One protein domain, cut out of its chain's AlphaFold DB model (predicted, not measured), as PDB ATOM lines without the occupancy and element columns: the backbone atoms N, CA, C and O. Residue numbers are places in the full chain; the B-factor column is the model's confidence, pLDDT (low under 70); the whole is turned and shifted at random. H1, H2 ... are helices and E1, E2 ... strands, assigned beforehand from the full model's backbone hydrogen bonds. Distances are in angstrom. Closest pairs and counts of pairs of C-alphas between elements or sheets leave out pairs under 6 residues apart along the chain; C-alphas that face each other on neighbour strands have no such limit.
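Overview. This is residues 104 to 222 of the 234 residues of an uncharacterized protein of Mitosporidium daphniae (UniProt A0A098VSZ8). A twisted sheet of six strands forms a wall, with helices H1 and H2 packed over one of its faces and H3 grazing it; no named helix covers the other face. The long strands E1, E2 and E3 run side by side in the middle of the sheet, with short E4 at one edge and short E5 and E6 towards the other, while the turn between E2 and E3 and the long link 142 to 164 reach to opposite ends of the longest axis. The printed part has 119 residues, with three named helices and six named strands in the order E1 E2 E3 E4 H1 E5 H2 H3 E6. The sheet is mixed, in the order E4 E3 E2 E1 E5 E6, and the class is mixed, helices and strands. The whole is compact, with a radius of gyration of the C-alphas of 14.0 A, and spans 40 by 31 by 29 A.

Arrangement. E1, residues 104 to 112, and E2, residues 115 to 128, form an antiparallel hairpin, with N 106 and O 125 within hydrogen-bond range at 2.8 A. E2 bends by 62 degrees at residue 118. E3, residues 134 to 141, forms a second hairpin with E2, with N 137 and O 124 at 2.8 A; E1, E2 and E3 are a meander, each strand the antiparallel neighbour of the one before. E4, residues 165 to 168, is an edge strand parallel to E3, with N 166 and O 138 at 2.9 A. H1, residues 170 to 181, is on the sheet at a height over the sheet of 8.9 A, over E3 and E2, and runs along the strands, at 16 degrees to E3 on the local plane; its closest C-alphas to E3 are those of Met 170 and Ile 141, 6.0 A. E5, residues 186 to 189, is parallel to E1, with N 107 and O 188 at 2.8 A. H2, residues 193 to 202, is on the same face as H1, two layers in all, helices over one face of a sheet; its closest C-alphas to E1 are those of Glu 195 and Phe 109, 6.7 A. H1 and H2 are close but not clearly touching, at a steep tilt of 62 degrees, opposite ways, the C-alphas of Lys 174 and Leu 202 being closest at 5.8 A. H3, residues 205 to 214, only grazes the sheet with residues 211 to 214. It is close but not clearly touching to H2, the C-alphas of Phe 208 and Lys 200 being closest at 6.2 A. E6, residues 216 to 219, is the other edge strand, parallel to E5, with N 187 and O 216 at 2.8 A. E5, H2, H3 and E6 make a strand-helix-strand unit, two parallel neighbour strands with helices between, and its crossover is right-handed. In H1, H2 and H3 every O i to N i+4 pair is within hydrogen-bond range.

Along the chain. E1 begins at C-alpha 104, at (115.904, 166.597, 132.123), and is 26.9 A long. E2 is the longest strand, 35.1 A, and E3 measures 23.2 A; E4 is 9.6 A. H1 is 16.4 A long, with C-alpha 170 at (117.570, 186.835, 119.905). E5 and E6 are each 10.2 A, and H2 and H3 each 14.3 A. E6 ends at C-alpha 219, at (108.231, 163.367, 122.282).

Size, cuts and confidence. The two C-alphas farthest apart are those of Ile 130 and Arg 151, 42.7 A. The printed part has no cut. The link from E3 to E4, residues 142 to 164, is long, and the other links are tight. The mean pLDDT of the printed part is 83.7; residues 131 to 133, 162 to 164 and 222 are under 70.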
ATOM      1  N   PHE A 104     116.992 166.624 133.088       83.94
ATOM      2  CA  PHE A 104     115.904 166.597 132.123       83.94
ATOM      3  C   PHE A 104     115.546 168.024 131.740       83.94
ATOM      4  O   PHE A 104     115.234 168.825 132.616       83.94
ATOM      5  N   ALA A 105     115.567 168.334 130.446       85.25
ATOM      6  CA  ALA A 105     115.209 169.641 129.922       85.25
ATOM      7  C   ALA A 105     113.911 169.565 129.116       85.25
ATOM      8  O   ALA A 105     113.915 169.075 127.991       85.25
ATOM      9  N   ALA A 106     112.805 170.060 129.665       88.44
ATOM     10  CA  ALA A 106     111.588 170.275 128.893       88.44
ATOM     11  C   ALA A 106     111.683 171.610 128.151       88.44
ATOM     12  O   ALA A 106     111.979 172.635 128.767       88.44
ATOM     13  N   ILE A 107     111.448 171.586 126.842       91.19
ATOM     14  CA  ILE A 107     111.502 172.760 125.974       91.19
ATOM     15  C   ILE A 107     110.179 172.951 125.246       91.19
ATOM     16  O   ILE A 107     109.531 171.983 124.855       91.19
ATOM     17  N   ASP A 108     109.824 174.210 125.050       93.56
ATOM     18  CA  ASP A 108     108.675 174.630 124.264       93.56
ATOM     19  C   ASP A 108     109.022 175.923 123.517       93.56
ATOM     20  O   ASP A 108     109.704 176.803 124.055       93.56
ATOM     21  N   PHE A 109     108.595 176.026 122.261       93.88
ATOM     22  CA  PHE A 109     108.858 177.189 121.419       93.88
ATOM     23  C   PHE A 109     107.563 177.686 120.806       93.88
ATOM     24  O   PHE A 109     106.883 176.948 120.097       93.88
ATOM     25  N   GLU A 110     107.311 178.981 120.955       93.88
ATOM     26  CA  GLU A 110     106.196 179.633 120.282       93.88
ATOM     27  C   GLU A 110     106.704 180.484 119.124       93.88
ATOM     28  O   GLU A 110     107.707 181.204 119.222       93.88
ATOM     29  N   THR A 111     105.988 180.412 118.006       94.56
ATOM     30  CA  THR A 111     106.254 181.222 116.814       94.56
ATOM     31  C   THR A 111     105.011 182.013 116.430       94.56
ATOM     32  O   THR A 111     103.888 181.689 116.823       94.56
ATOM     33  N   PHE A 112     105.202 183.083 115.666       95.25
ATOM     34  CA  PHE A 112     104.093 183.910 115.215       95.25
ATOM     35  C   PHE A 112     103.207 183.154 114.213       95.25
ATOM     36  O   PHE A 112     103.677 182.682 113.180       95.25
ATOM     37  N   GLU A 113     101.900 183.105 114.465       90.38
ATOM     38  CA  GLU A 113     100.934 182.300 113.701       90.38
ATOM     39  C   GLU A 113     100.780 182.704 112.222       90.38
ATOM     40  O   GLU A 113     100.253 181.945 111.409       90.38
ATOM     41  N   HIS A 114     101.228 183.907 111.855       91.56
ATOM     42  CA  HIS A 114     101.235 184.388 110.472       91.56
ATOM     43  C   HIS A 114     102.593 184.227 109.775       91.56
ATOM     44  O   HIS A 114     102.659 184.350 108.553       91.56
ATOM     45  N   ASP A 115     103.659 183.951 110.531       93.75
ATOM     46  CA  ASP A 115     105.009 183.721 110.017       93.75
ATOM     47  C   ASP A 115     105.830 182.890 111.018       93.75
ATOM     48  O   ASP A 115     106.453 183.415 111.944       93.75
ATOM     49  N   HIS A 116     105.869 181.575 110.796       90.31
ATOM     50  CA  HIS A 116     106.518 180.614 111.693       90.31
ATOM     51  C   HIS A 116     108.058 180.714 111.687       90.31
ATOM     52  O   HIS A 116     108.727 179.996 112.431       90.31
ATOM     53  N   SER A 117     108.647 181.589 110.860       91.81
ATOM     54  CA  SER A 117     110.074 181.929 110.952       91.81
ATOM     55  C   SER A 117     110.375 182.893 112.107       91.81
ATOM     56  O   SER A 117     111.533 183.103 112.473       91.81
ATOM     57  N   ARG A 118     109.336 183.492 112.703       94.69
ATOM     58  CA  ARG A 118     109.442 184.487 113.769       94.69
ATOM     59  C   ARG A 118     109.191 183.825 115.118       94.69
ATOM     60  O   ARG A 118     108.048 183.704 115.549       94.69
ATOM     61  N   LEU A 119     110.268 183.438 115.796       95.88
ATOM     62  CA  LEU A 119     110.215 182.986 117.187       95.88
ATOM     63  C   LEU A 119     109.731 184.126 118.091       95.88
ATOM     64  O   LEU A 119     110.263 185.239 118.024       95.88
ATOM     65  N   THR A 120     108.728 183.858 118.918       95.56
ATOM     66  CA  THR A 120     108.151 184.822 119.859       95.56
ATOM     67  C   THR A 120     108.532 184.504 121.295       95.56
ATOM     68  O   THR A 120     108.823 185.436 122.048       95.56
ATOM     69  N   GLU A 121     108.556 183.221 121.663       94.81
ATOM     70  CA  GLU A 121     108.733 182.787 123.053       94.81
ATOM     71  C   GLU A 121     109.544 181.492 123.136       94.81
ATOM     72  O   GLU A 121     109.532 180.672 122.214       94.81
ATOM     73  N   VAL A 122     110.255 181.322 124.249       92.12
ATOM     74  CA  VAL A 122     110.982 180.095 124.590       92.12
ATOM     75  C   VAL A 122     110.679 179.729 126.037       92.12
ATOM     76  O   VAL A 122     111.002 180.491 126.950       92.12
ATOM     77  N   GLY A 123     110.105 178.551 126.254       90.94
ATOM     78  CA  GLY A 123     109.986 177.927 127.564       90.94
ATOM     79  C   GLY A 123     111.071 176.871 127.750       90.94
ATOM     80  O   GLY A 123     111.214 175.980 126.915       90.94
ATOM     81  N   ILE A 124     111.837 176.949 128.840       87.44
ATOM     82  CA  ILE A 124     112.752 175.876 129.253       87.44
ATOM     83  C   ILE A 124     112.523 175.569 130.723       87.44
ATOM     84  O   ILE A 124     112.467 176.475 131.551       87.44
ATOM     85  N   SER A 125     112.442 174.284 131.042       85.00
ATOM     86  CA  SER A 125     112.343 173.777 132.406       85.00
ATOM     87  C   SER A 125     113.384 172.684 132.616       85.00
ATOM     88  O   SER A 125     113.479 171.782 131.789       85.00
ATOM     89  N   LEU A 126     114.152 172.746 133.700       80.69
ATOM     90  CA  LEU A 126     115.127 171.730 134.086       80.69
ATOM     91  C   LEU A 126     114.673 171.005 135.340       80.69
ATOM     92  O   LEU A 126     114.189 171.630 136.283       80.69
ATOM     93  N   PHE A 127     114.920 169.704 135.360       80.81
ATOM     94  CA  PHE A 127     114.814 168.869 136.544       80.81
ATOM     95  C   PHE A 127     116.121 168.097 136.746       80.81
ATOM     96  O   PHE A 127     116.552 167.373 135.844       80.81
ATOM     97  N   ASP A 128     116.746 168.260 137.915       75.81
ATOM     98  CA  ASP A 128     117.915 167.486 138.348       75.81
ATOM     99  C   ASP A 128     117.459 166.293 139.193       75.81
ATOM    100  O   ASP A 128     116.876 166.454 140.266       75.81
ATOM    101  N   SER A 129     117.748 165.079 138.726       73.62
ATOM    102  CA  SER A 129     117.315 163.853 139.393       73.62
ATOM    103  C   SER A 129     118.029 163.555 140.713       73.62
ATOM    104  O   SER A 129     117.542 162.715 141.464       73.62
ATOM    105  N   ILE A 130     119.199 164.148 140.979       70.19
ATOM    106  CA  ILE A 130     119.923 163.953 142.247       70.19
ATOM    107  C   ILE A 130     119.445 164.952 143.285       70.19
ATOM    108  O   ILE A 130     119.123 164.558 144.404       70.19
ATOM    109  N   GLY A 131     119.425 166.236 142.922       63.03
ATOM    110  CA  GLY A 131     118.978 167.290 143.831       63.03
ATOM    111  C   GLY A 131     117.469 167.254 144.073       63.03
ATOM    112  O   GLY A 131     117.003 167.678 145.126       63.03
ATOM    113  N   GLY A 132     116.700 166.736 143.107       68.00
ATOM    114  CA  GLY A 132     115.249 166.917 143.055       68.00
ATOM    115  C   GLY A 132     114.851 168.355 142.706       68.00
ATOM    116  O   GLY A 132     113.679 168.713 142.821       68.00
ATOM    117  N   ASP A 133     115.818 169.178 142.295       67.62
ATOM    118  CA  ASP A 133     115.630 170.596 142.038       67.62
ATOM    119  C   ASP A 133     114.961 170.824 140.686       67.62
ATOM    120  O   ASP A 133     115.295 170.199 139.673       67.62
ATOM    121  N   TYR A 134     114.035 171.779 140.674       77.00
ATOM    122  CA  TYR A 134     113.384 172.273 139.473       77.00
ATOM    123  C   TYR A 134     113.753 173.733 139.248       77.00
ATOM    124  O   TYR A 134     113.697 174.559 140.160       77.00
ATOM    125  N   SER A 135     114.078 174.072 138.008       75.19
ATOM    126  CA  SER A 135     114.252 175.459 137.589       75.19
ATOM    127  C   SER A 135     113.599 175.679 136.235       75.19
ATOM    128  O   SER A 135     113.443 174.749 135.452       75.19
ATOM    129  N   GLY A 136     113.190 176.908 135.946       79.12
ATOM    130  CA  GLY A 136     112.591 177.234 134.661       79.12
ATOM    131  C   GLY A 136     112.844 178.674 134.264       79.12
ATOM    132  O   GLY A 136     113.069 179.541 135.109       79.12
ATOM    133  N   VAL A 137     112.806 178.916 132.961       79.06
ATOM    134  CA  VAL A 137     112.861 180.247 132.376       79.06
ATOM    135  C   VAL A 137     111.852 180.335 131.241       79.06
ATOM    136  O   VAL A 137     111.737 179.435 130.409       79.06
ATOM    137  N   HIS A 138     111.131 181.450 131.213       84.88
ATOM    138  CA  HIS A 138     110.271 181.829 130.107       84.88
ATOM    139  C   HIS A 138     110.827 183.099 129.470       84.88
ATOM    140  O   HIS A 138     110.976 184.123 130.139       84.88
ATOM    141  N   ILE A 139     111.191 183.015 128.196       82.56
ATOM    142  CA  ILE A 139     111.869 184.080 127.461       82.56
ATOM    143  C   ILE A 139     110.917 184.630 126.410       82.56
ATOM    144  O   ILE A 139     110.438 183.886 125.562       82.56
ATOM    145  N   LEU A 140     110.730 185.945 126.409       81.94
ATOM    146  CA  LEU A 140     110.091 186.679 125.325       81.94
ATOM    147  C   LEU A 140     111.163 187.297 124.432       81.94
ATOM    148  O   LEU A 140     112.066 187.987 124.914       81.94
ATOM    149  N   ILE A 141     111.048 187.081 123.125       91.50
ATOM    150  CA  ILE A 141     112.008 187.599 122.151       91.50
ATOM    151  C   ILE A 141     111.722 189.081 121.880       91.50
ATOM    152  O   ILE A 141     110.658 189.463 121.388       91.50
ATOM    153  N   LYS A 142     112.694 189.940 122.193       82.88
ATOM    154  CA  LYS A 142     112.581 191.405 122.123       82.88
ATOM    155  C   LYS A 142     112.173 191.897 120.733       82.88
ATOM    156  O   LYS A 142     111.328 192.780 120.609       82.88
ATOM    157  N   GLU A 143     112.751 191.319 119.685       93.50
ATOM    158  CA  GLU A 143     112.538 191.705 118.286       93.50
ATOM    159  C   GLU A 143     111.125 191.381 117.781       93.50
ATOM    160  O   GLU A 143     110.643 191.987 116.821       93.50
ATOM    161  N   THR A 144     110.445 190.430 118.416       96.12
ATOM    162  CA  THR A 144     109.107 189.947 118.042       96.12
ATOM    163  C   THR A 144     108.077 190.186 119.143       96.12
ATOM    164  O   THR A 144     106.941 189.730 119.035       96.12
ATOM    165  N   LEU A 145     108.424 190.969 120.170       89.38
ATOM    166  CA  LEU A 145     107.563 191.231 121.324       89.38
ATOM    167  C   LEU A 145     106.198 191.818 120.920       89.38
ATOM    168  O   LEU A 145     105.172 191.464 121.495       89.38
ATOM    169  N   HIS A 146     106.191 192.661 119.883       93.44
ATOM    170  CA  HIS A 146     105.004 193.304 119.317       93.44
ATOM    171  C   HIS A 146     104.089 192.364 118.508       93.44
ATOM    172  O   HIS A 146     102.952 192.733 118.230       93.44
ATOM    173  N   LEU A 147     104.564 191.179 118.107       93.19
ATOM    174  CA  LEU A 147     103.766 190.203 117.356       93.19
ATOM    175  C   LEU A 147     102.842 189.453 118.313       93.19
ATOM    176  O   LEU A 147     103.290 189.022 119.369       93.19
ATOM    177  N   ARG A 148     101.568 189.284 117.971       91.25
ATOM    178  CA  ARG A 148     100.565 188.665 118.850       91.25
ATOM    179  C   ARG A 148      99.840 187.557 118.106       91.25
ATOM    180  O   ARG A 148      99.383 187.791 116.992       91.25
ATOM    181  N   ASN A 149      99.761 186.382 118.722       88.31
ATOM    182  CA  ASN A 149      98.888 185.311 118.250       88.31
ATOM    183  C   ASN A 149      97.434 185.623 118.660       88.31
ATOM    184  O   ASN A 149      97.161 186.647 119.292       88.31
ATOM    185  N   GLY A 150      96.484 184.771 118.289       89.06
ATOM    186  CA  GLY A 150      95.093 184.869 118.743       89.06
ATOM    187  C   GLY A 150      94.056 184.516 117.685       89.06
ATOM    188  O   GLY A 150      92.885 184.332 118.021       89.06
ATOM    189  N   ARG A 151      94.445 184.412 116.408       86.19
ATOM    190  CA  ARG A 151      93.530 184.042 115.322       86.19
ATOM    191  C   ARG A 151      93.426 182.532 115.125       86.19
ATOM    192  O   ARG A 151      92.332 182.028 114.870       86.19
ATOM    193  N   TYR A 152      94.552 181.834 115.179       84.38
ATOM    194  CA  TYR A 152      94.680 180.396 114.937       84.38
ATOM    195  C   TYR A 152      95.227 179.657 116.158       84.38
ATOM    196  O   TYR A 152      94.820 178.523 116.404       84.38
ATOM    197  N   VAL A 153      96.111 180.302 116.924       78.62
ATOM    198  CA  VAL A 153      96.677 179.793 118.181       78.62
ATOM    199  C   VAL A 153      96.375 180.792 119.300       78.62
ATOM    200  O   VAL A 153      96.297 181.992 119.052       78.62
ATOM    201  N   ALA A 154      96.153 180.310 120.523       81.12
ATOM    202  CA  ALA A 154      95.911 181.184 121.671       81.12
ATOM    203  C   ALA A 154      97.142 182.057 121.973       81.12
ATOM    204  O   ALA A 154      98.272 181.582 121.890       81.12
ATOM    205  N   ASP A 155      96.925 183.316 122.358       85.12
ATOM    206  CA  ASP A 155      97.995 184.180 122.869       85.12
ATOM    207  C   ASP A 155      98.147 183.981 124.378       85.12
ATOM    208  O   ASP A 155      97.322 184.455 125.161       85.12
ATOM    209  N   ASN A 156      99.197 183.266 124.780       82.62
ATOM    210  CA  ASN A 156      99.523 183.024 126.186       82.62
ATOM    211  C   ASN A 156     100.750 183.816 126.661       82.62
ATOM    212  O   ASN A 156     101.193 183.616 127.795       82.62
ATOM    213  N   LYS A 157     101.244 184.757 125.850       77.81
ATOM    214  CA  LYS A 157     102.520 185.448 126.071       77.81
ATOM    215  C   LYS A 157     102.659 186.115 127.435       77.81
ATOM    216  O   LYS A 157     103.701 186.048 128.087       77.81
ATOM    217  N   ASP A 158     101.577 186.750 127.877       77.75
ATOM    218  CA  ASP A 158     101.514 187.487 129.144       77.75
ATOM    219  C   ASP A 158     100.898 186.651 130.284       77.75
ATOM    220  O   ASP A 158     100.624 187.167 131.364       77.75
ATOM    221  N   SER A 159     100.653 185.357 130.048       77.81
ATOM    222  CA  SER A 159      99.949 184.453 130.969       77.81
ATOM    223  C   SER A 159     100.847 183.355 131.546       77.81
ATOM    224  O   SER A 159     100.346 182.305 131.958       77.81
ATOM    225  N   TYR A 160     102.165 183.575 131.607       72.31
ATOM    226  CA  TYR A 160     103.091 182.624 132.221       72.31
ATOM    227  C   TYR A 160     102.802 182.464 133.721       72.31
ATOM    228  O   TYR A 160     102.852 183.422 134.488       72.31
ATOM    229  N   ARG A 161     102.474 181.237 134.142       72.19
ATOM    230  CA  ARG A 161     101.987 180.948 135.507       72.19
ATOM    231  C   ARG A 161     103.065 180.477 136.479       72.19
ATOM    232  O   ARG A 161     102.780 180.342 137.664       72.19
ATOM    233  N   PHE A 162     104.277 180.211 135.997       65.69
ATOM    234  CA  PHE A 162     105.347 179.581 136.782       65.69
ATOM    235  C   PHE A 162     106.477 180.551 137.159       65.69
ATOM    236  O   PHE A 162     107.557 180.122 137.553       65.69
ATOM    237  N   GLY A 163     106.244 181.862 137.043       67.00
ATOM    238  CA  GLY A 163     107.217 182.889 137.400       67.00
ATOM    239  C   GLY A 163     107.037 184.165 136.587       67.00
ATOM    240  O   GLY A 163     105.926 184.509 136.191       67.00
ATOM    241  N   ILE A 164     108.149 184.853 136.335       65.81
ATOM    242  CA  ILE A 164     108.194 186.047 135.487       65.81
ATOM    243  C   ILE A 164     108.845 185.725 134.144       65.81
ATOM    244  O   ILE A 164     109.829 184.988 134.078       65.81
ATOM    245  N   SER A 165     108.309 186.314 133.081       76.50
ATOM    246  CA  SER A 165     108.937 186.270 131.765       76.50
ATOM    247  C   SER A 165     110.121 187.236 131.714       76.50
ATOM    248  O   SER A 165     110.016 188.380 132.162       76.50
ATOM    249  N   VAL A 166     111.237 186.806 131.127       77.81
ATOM    250  CA  VAL A 166     112.380 187.680 130.833       77.81
ATOM    251  C   VAL A 166     112.351 188.101 129.372       77.81
ATOM    252  O   VAL A 166     112.069 187.295 128.490       77.81
ATOM    253  N   ILE A 167     112.649 189.366 129.097       85.56
ATOM    254  CA  ILE A 167     112.728 189.876 127.726       85.56
ATOM    255  C   ILE A 167     114.193 189.876 127.311       85.56
ATOM    256  O   ILE A 167     114.995 190.598 127.899       85.56
ATOM    257  N   LEU A 168     114.526 189.090 126.290       79.38
ATOM    258  CA  LEU A 168     115.885 188.962 125.763       79.38
ATOM    259  C   LEU A 168     115.891 189.232 124.258       79.38
ATOM    260  O   LEU A 168     114.938 188.901 123.556       79.38
ATOM    261  N   SER A 169     116.971 189.821 123.748       85.69
ATOM    262  CA  SER A 169     117.239 189.801 122.305       85.69
ATOM    263  C   SER A 169     117.465 188.373 121.811       85.69
ATOM    264  O   SER A 169     117.794 187.473 122.588       85.69
ATOM    265  N   MET A 170     117.346 188.154 120.503       92.25
ATOM    266  CA  MET A 170     117.570 186.835 119.905       92.25
ATOM    267  C   MET A 170     118.961 186.264 120.236       92.25
ATOM    268  O   MET A 170     119.100 185.071 120.500       92.25
ATOM    269  N   SER A 171     120.006 187.095 120.246       87.19
ATOM    270  CA  SER A 171     121.368 186.652 120.579       87.19
ATOM    271  C   SER A 171     121.506 186.256 122.053       87.19
ATOM    272  O   SER A 171     122.107 185.224 122.357       87.19
ATOM    273  N   GLU A 172     120.916 187.031 122.963       81.88
ATOM    274  CA  GLU A 172     120.883 186.724 124.398       81.88
ATOM    275  C   GLU A 172     120.067 185.459 124.681       81.88
ATOM    276  O   GLU A 172     120.499 184.623 125.475       81.88
ATOM    277  N   ALA A 173     118.934 185.279 123.996       83.12
ATOM    278  CA  ALA A 173     118.103 184.088 124.103       83.12
ATOM    279  C   ALA A 173     118.882 182.831 123.691       83.12
ATOM    280  O   ALA A 173     118.928 181.877 124.461       83.12
ATOM    281  N   LYS A 174     119.590 182.851 122.551       89.94
ATOM    282  CA  LYS A 174     120.449 181.732 122.111       89.94
ATOM    283  C   LYS A 174     121.518 181.375 123.146       89.94
ATOM    284  O   LYS A 174     121.706 180.203 123.472       89.94
ATOM    285  N   ALA A 175     122.203 182.383 123.690       81.62
ATOM    286  CA  ALA A 175     123.216 182.174 124.722       81.62
ATOM    287  C   ALA A 175     122.611 181.619 126.024       81.62
ATOM    288  O   ALA A 175     123.200 180.737 126.649       81.62
ATOM    289  N   CYS A 176     121.436 182.116 126.424       82.38
ATOM    290  CA  CYS A 176     120.683 181.615 127.570       82.38
ATOM    291  C   CYS A 176     120.290 180.148 127.362       82.38
ATOM    292  O   CYS A 176     120.661 179.305 128.171       82.38
ATOM    293  N   MET A 177     119.650 179.819 126.239       87.62
ATOM    294  CA  MET A 177     119.236 178.455 125.903       87.62
ATOM    295  C   MET A 177     120.396 177.465 126.006       87.62
ATOM    296  O   MET A 177     120.257 176.419 126.633       87.62
ATOM    297  N   TRP A 178     121.559 177.801 125.439       90.69
ATOM    298  CA  TRP A 178     122.713 176.911 125.516       90.69
ATOM    299  C   TRP A 178     123.168 176.658 126.955       90.69
ATOM    300  O   TRP A 178     123.438 175.515 127.305       90.69
ATOM    301  N   LYS A 179     123.196 177.680 127.822       83.00
ATOM    302  CA  LYS A 179     123.554 177.497 129.242       83.00
ATOM    303  C   LYS A 179     122.635 176.504 129.954       83.00
ATOM    304  O   LYS A 179     123.110 175.760 130.805       83.00
ATOM    305  N   TRP A 180     121.352 176.496 129.601       85.56
ATOM    306  CA  TRP A 180     120.364 175.588 130.181       85.56
ATOM    307  C   TRP A 180     120.464 174.170 129.602       85.56
ATOM    308  O   TRP A 180     120.296 173.194 130.326       85.56
ATOM    309  N   LEU A 181     120.783 174.040 128.312       87.62
ATOM    310  CA  LEU A 181     120.808 172.752 127.612       87.62
ATOM    311  C   LEU A 181     122.167 172.038 127.640       87.62
ATOM    312  O   LEU A 181     122.213 170.831 127.421       87.62
ATOM    313  N   ALA A 182     123.268 172.743 127.923       87.06
ATOM    314  CA  ALA A 182     124.631 172.214 127.800       87.06
ATOM    315  C   ALA A 182     124.904 170.954 128.636       87.06
ATOM    316  O   ALA A 182     125.762 170.159 128.267       87.06
ATOM    317  N   ASN A 183     124.171 170.757 129.736       83.12
ATOM    318  CA  ASN A 183     124.304 169.592 130.618       83.12
ATOM    319  C   ASN A 183     123.076 168.671 130.593       83.12
ATOM    320  O   ASN A 183     123.020 167.724 131.373       83.12
ATOM    321  N   ALA A 184     122.096 168.937 129.724       83.81
ATOM    322  CA  ALA A 184     120.916 168.094 129.612       83.81
ATOM    323  C   ALA A 184     121.324 166.676 129.186       83.81
ATOM    324  O   ALA A 184     122.112 166.502 128.252       83.81
ATOM    325  N   THR A 185     120.777 165.677 129.873       81.50
ATOM    326  CA  THR A 185     120.901 164.252 129.532       81.50
ATOM    327  C   THR A 185     119.665 163.740 128.793       81.50
ATOM    328  O   THR A 185     119.726 162.724 128.105       81.50
ATOM    329  N   ALA A 186     118.550 164.466 128.885       80.38
ATOM    330  CA  ALA A 186     117.360 164.248 128.079       80.38
ATOM    331  C   ALA A 186     116.692 165.585 127.747       80.38
ATOM    332  O   ALA A 186     116.635 166.482 128.589       80.38
ATOM    333  N   VAL A 187     116.161 165.702 126.532       81.75
ATOM    334  CA  VAL A 187     115.364 166.845 126.073       81.75
ATOM    335  C   VAL A 187     113.941 166.372 125.798       81.75
ATOM    336  O   VAL A 187     113.744 165.416 125.057       81.75
ATOM    337  N   ILE A 188     112.946 167.035 126.376       83.12
ATOM    338  CA  ILE A 188     111.528 166.684 126.276       83.12
ATOM    339  C   ILE A 188     110.787 167.793 125.525       83.12
ATOM    340  O   ILE A 188     110.915 168.957 125.889       83.12
ATOM    341  N   GLY A 189     110.000 167.434 124.511       77.50
ATOM    342  CA  GLY A 189     109.127 168.358 123.772       77.50
ATOM    343  C   GLY A 189     107.730 167.779 123.525       77.50
ATOM    344  O   GLY A 189     107.419 166.655 123.950       77.50
ATOM    345  N   HIS A 190     106.878 168.530 122.828       76.50
ATOM    346  CA  HIS A 190     105.517 168.123 122.470       76.50
ATOM    347  C   HIS A 190     105.301 168.276 120.958       76.50
ATOM    348  O   HIS A 190     104.684 169.229 120.491       76.50
ATOM    349  N   GLY A 191     105.792 167.300 120.188       71.94
ATOM    350  CA  GLY A 191     105.942 167.421 118.735       71.94
ATOM    351  C   GLY A 191     107.379 167.696 118.280       71.94
ATOM    352  O   GLY A 191     107.573 168.418 117.301       71.94
ATOM    353  N   VAL A 192     108.352 167.029 118.920       70.19
ATOM    354  CA  VAL A 192     109.820 167.259 118.930       70.19
ATOM    355  C   VAL A 192     110.481 167.607 117.590       70.19
ATOM    356  O   VAL A 192     111.586 168.150 117.569       70.19
ATOM    357  N   GLN A 193     109.878 167.267 116.455       74.69
ATOM    358  CA  GLN A 193     110.436 167.587 115.141       74.69
ATOM    359  C   GLN A 193     110.548 169.097 114.901       74.69
ATOM    360  O   GLN A 193     111.559 169.540 114.347       74.69
ATOM    361  N   GLU A 194     109.558 169.883 115.327       77.56
ATOM    362  CA  GLU A 194     109.613 171.339 115.172       77.56
ATOM    363  C   GLU A 194     110.616 171.960 116.147       77.56
ATOM    364  O   GLU A 194     111.439 172.782 115.741       77.56
ATOM    365  N   GLU A 195     110.657 171.495 117.396       82.44
ATOM    366  CA  GLU A 195     111.646 171.928 118.380       82.44
ATOM    367  C   GLU A 195     113.063 171.576 117.923       82.44
ATOM    368  O   GLU A 195     113.971 172.396 118.028       82.44
ATOM    369  N   ARG A 196     113.271 170.397 117.328       82.25
ATOM    370  CA  ARG A 196     114.564 170.002 116.755       82.25
ATOM    371  C   ARG A 196     114.975 170.906 115.596       82.25
ATOM    372  O   ARG A 196     116.158 171.237 115.481       82.25
ATOM    373  N   ARG A 197     114.033 171.291 114.727       89.31
ATOM    374  CA  ARG A 197     114.289 172.240 113.632       89.31
ATOM    375  C   ARG A 197     114.731 173.591 114.196       89.31
ATOM    376  O   ARG A 197     115.773 174.095 113.784       89.31
ATOM    377  N   LEU A 198     113.993 174.127 115.166       91.69
ATOM    378  CA  LEU A 198     114.300 175.407 115.805       91.69
ATOM    379  C   LEU A 198     115.627 175.364 116.571       91.69
ATOM    380  O   LEU A 198     116.452 176.257 116.406       91.69
ATOM    381  N   LEU A 199     115.909 174.297 117.323       91.06
ATOM    382  CA  LEU A 199     117.201 174.108 117.990       91.06
ATOM    383  C   LEU A 199     118.371 174.162 117.003       91.06
ATOM    384  O   LEU A 199     119.394 174.768 117.307       91.06
ATOM    385  N   LYS A 200     118.218 173.578 115.809       92.31
ATOM    386  CA  LYS A 200     119.250 173.614 114.765       92.31
ATOM    387  C   LYS A 200     119.487 175.023 114.201       92.31
ATOM    388  O   LYS A 200     120.587 175.312 113.744       92.31
ATOM    389  N   GLU A 201     118.476 175.888 114.213       92.00
ATOM    390  CA  GLU A 201     118.576 177.293 113.777       92.00
ATOM    391  C   GLU A 201     119.108 178.219 114.888       92.00
ATOM    392  O   GLU A 201     119.743 179.253 114.633       92.00
ATOM    393  N   LEU A 202     118.827 177.868 116.144       92.44
ATOM    394  CA  LEU A 202     119.153 178.681 117.310       92.44
ATOM    395  C   LEU A 202     120.554 178.389 117.851       92.44
ATOM    396  O   LEU A 202     121.246 179.329 118.241       92.44
ATOM    397  N   LEU A 203     120.990 177.131 117.829       93.62
ATOM    398  CA  LEU A 203     122.311 176.709 118.290       93.62
ATOM    399  C   LEU A 203     123.352 176.763 117.168       93.62
ATOM    400  O   LEU A 203     123.028 176.701 115.981       93.62
ATOM    401  N   THR A 204     124.632 176.847 117.537       95.94
ATOM    402  CA  THR A 204     125.707 176.576 116.573       95.94
ATOM    403  C   THR A 204     125.710 175.093 116.196       95.94
ATOM    404  O   THR A 204     125.239 174.248 116.960       95.94
ATOM    405  N   SER A 205     126.282 174.746 115.038       93.88
ATOM    406  CA  SER A 205     126.403 173.341 114.618       93.88
ATOM    407  C   SER A 205     127.108 172.482 115.673       93.88
ATOM    408  O   SER A 205     126.668 171.375 115.957       93.88
ATOM    409  N   GLU A 206     128.153 173.017 116.312       95.62
ATOM    410  CA  GLU A 206     128.890 172.329 117.376       95.62
ATOM    411  C   GLU A 206     128.020 172.072 118.614       95.62
ATOM    412  O   GLU A 206     127.993 170.953 119.122       95.62
ATOM    413  N   GLN A 207     127.260 173.077 119.060       94.12
ATOM    414  CA  GLN A 207     126.346 172.957 120.199       94.12
ATOM    415  C   GLN A 207     125.224 171.951 119.925       94.12
ATOM    416  O   GLN A 207     124.899 171.127 120.778       94.12
ATOM    417  N   PHE A 208     124.639 171.994 118.726       90.88
ATOM    418  CA  PHE A 208     123.584 171.068 118.326       90.88
ATOM    419  C   PHE A 208     124.097 169.624 118.232       90.88
ATOM    420  O   PHE A 208     123.454 168.690 118.721       90.88
ATOM    421  N   ASP A 209     125.280 169.429 117.650       87.38
ATOM    422  CA  ASP A 209     125.906 168.112 117.564       87.38
ATOM    423  C   ASP A 209     126.305 167.582 118.946       87.38
ATOM    424  O   ASP A 209     126.171 166.387 119.207       87.38
ATOM    425  N   GLN A 210     126.785 168.449 119.842       86.25
ATOM    426  CA  GLN A 210     127.047 168.079 121.229       86.25
ATOM    427  C   GLN A 210     125.752 167.622 121.912       86.25
ATOM    428  O   GLN A 210     125.713 166.510 122.442       86.25
ATOM    429  N   LEU A 211     124.691 168.437 121.854       84.12
ATOM    430  CA  LEU A 211     123.404 168.145 122.485       84.12
ATOM    431  C   LEU A 211     122.843 166.797 122.019       84.12
ATOM    432  O   LEU A 211     122.484 165.959 122.836       84.12
ATOM    433  N   THR A 212     122.828 166.555 120.709       82.00
ATOM    434  CA  THR A 212     122.289 165.313 120.129       82.00
ATOM    435  C   THR A 212     123.145 164.072 120.396       82.00
ATOM    436  O   THR A 212     122.643 162.956 120.277       82.00
ATOM    437  N   ARG A 213     124.425 164.234 120.756       81.69
ATOM    438  CA  ARG A 213     125.285 163.127 121.205       81.69
ATOM    439  C   ARG A 213     125.086 162.787 122.677       81.69
ATOM    440  O   ARG A 213     125.243 161.622 123.037       81.69
ATOM    441  N   GLN A 214     124.817 163.785 123.516       79.94
ATOM    442  CA  GLN A 214     124.741 163.607 124.969       79.94
ATOM    443  C   GLN A 214     123.318 163.398 125.498       79.94
ATOM    444  O   GLN A 214     123.170 162.810 126.566       79.94
ATOM    445  N   ALA A 215     122.302 163.889 124.783       74.75
ATOM    446  CA  ALA A 215     120.919 163.893 125.234       74.75
ATOM    447  C   ALA A 215     120.004 163.096 124.303       74.75
ATOM    448  O   ALA A 215     119.985 163.307 123.088       74.75
ATOM    449  N   ASP A 216     119.186 162.231 124.898       76.00
ATOM    450  CA  ASP A 216     118.064 161.607 124.203       76.00
ATOM    451  C   ASP A 216     116.924 162.634 124.039       76.00
ATOM    452  O   ASP A 216     116.650 163.416 124.949       76.00
ATOM    453  N   MET A 217     116.246 162.651 122.884       74.56
ATOM    454  CA  MET A 217     115.078 163.517 122.656       74.56
ATOM    455  C   MET A 217     113.778 162.721 122.800       74.56
ATOM    456  O   MET A 217     113.618 161.677 122.167       74.56
ATOM    457  N   PHE A 218     112.841 163.238 123.592       73.19
ATOM    458  CA  PHE A 218     111.585 162.586 123.931       73.19
ATOM    459  C   PHE A 218     110.372 163.400 123.490       73.19
ATOM    460  O   PHE A 218     110.242 164.576 123.830       73.19
ATOM    461  N   ASP A 219     109.452 162.746 122.783       72.56
ATOM    462  CA  ASP A 219     108.231 163.367 122.282       72.56
ATOM    463  C   ASP A 219     107.005 162.934 123.094       72.56
ATOM    464  O   ASP A 219     106.510 161.805 122.988       72.56
ATOM    465  N   THR A 220     106.484 163.860 123.897       73.81
ATOM    466  CA  THR A 220     105.300 163.612 124.729       73.81
ATOM    467  C   THR A 220     104.017 163.453 123.911       73.81
ATOM    468  O   THR A 220     103.089 162.792 124.378       73.81
ATOM    469  N   GLN A 221     103.953 163.985 122.685       71.56
ATOM    470  CA  GLN A 221     102.811 163.782 121.792       71.56
ATOM    471  C   GLN A 221     102.752 162.325 121.322       71.56
ATOM    472  O   GLN A 221     101.690 161.702 121.352       71.56
ATOM    473  N   VAL A 222     103.903 161.753 120.957       64.25
ATOM    474  CA  VAL A 222     104.007 160.339 120.567       64.25
ATOM    475  C   VAL A 222     103.690 159.427 121.748       64.25
ATOM    476  O   VAL A 222     102.929 158.467 121.589       64.25
TER     477      VAL A 222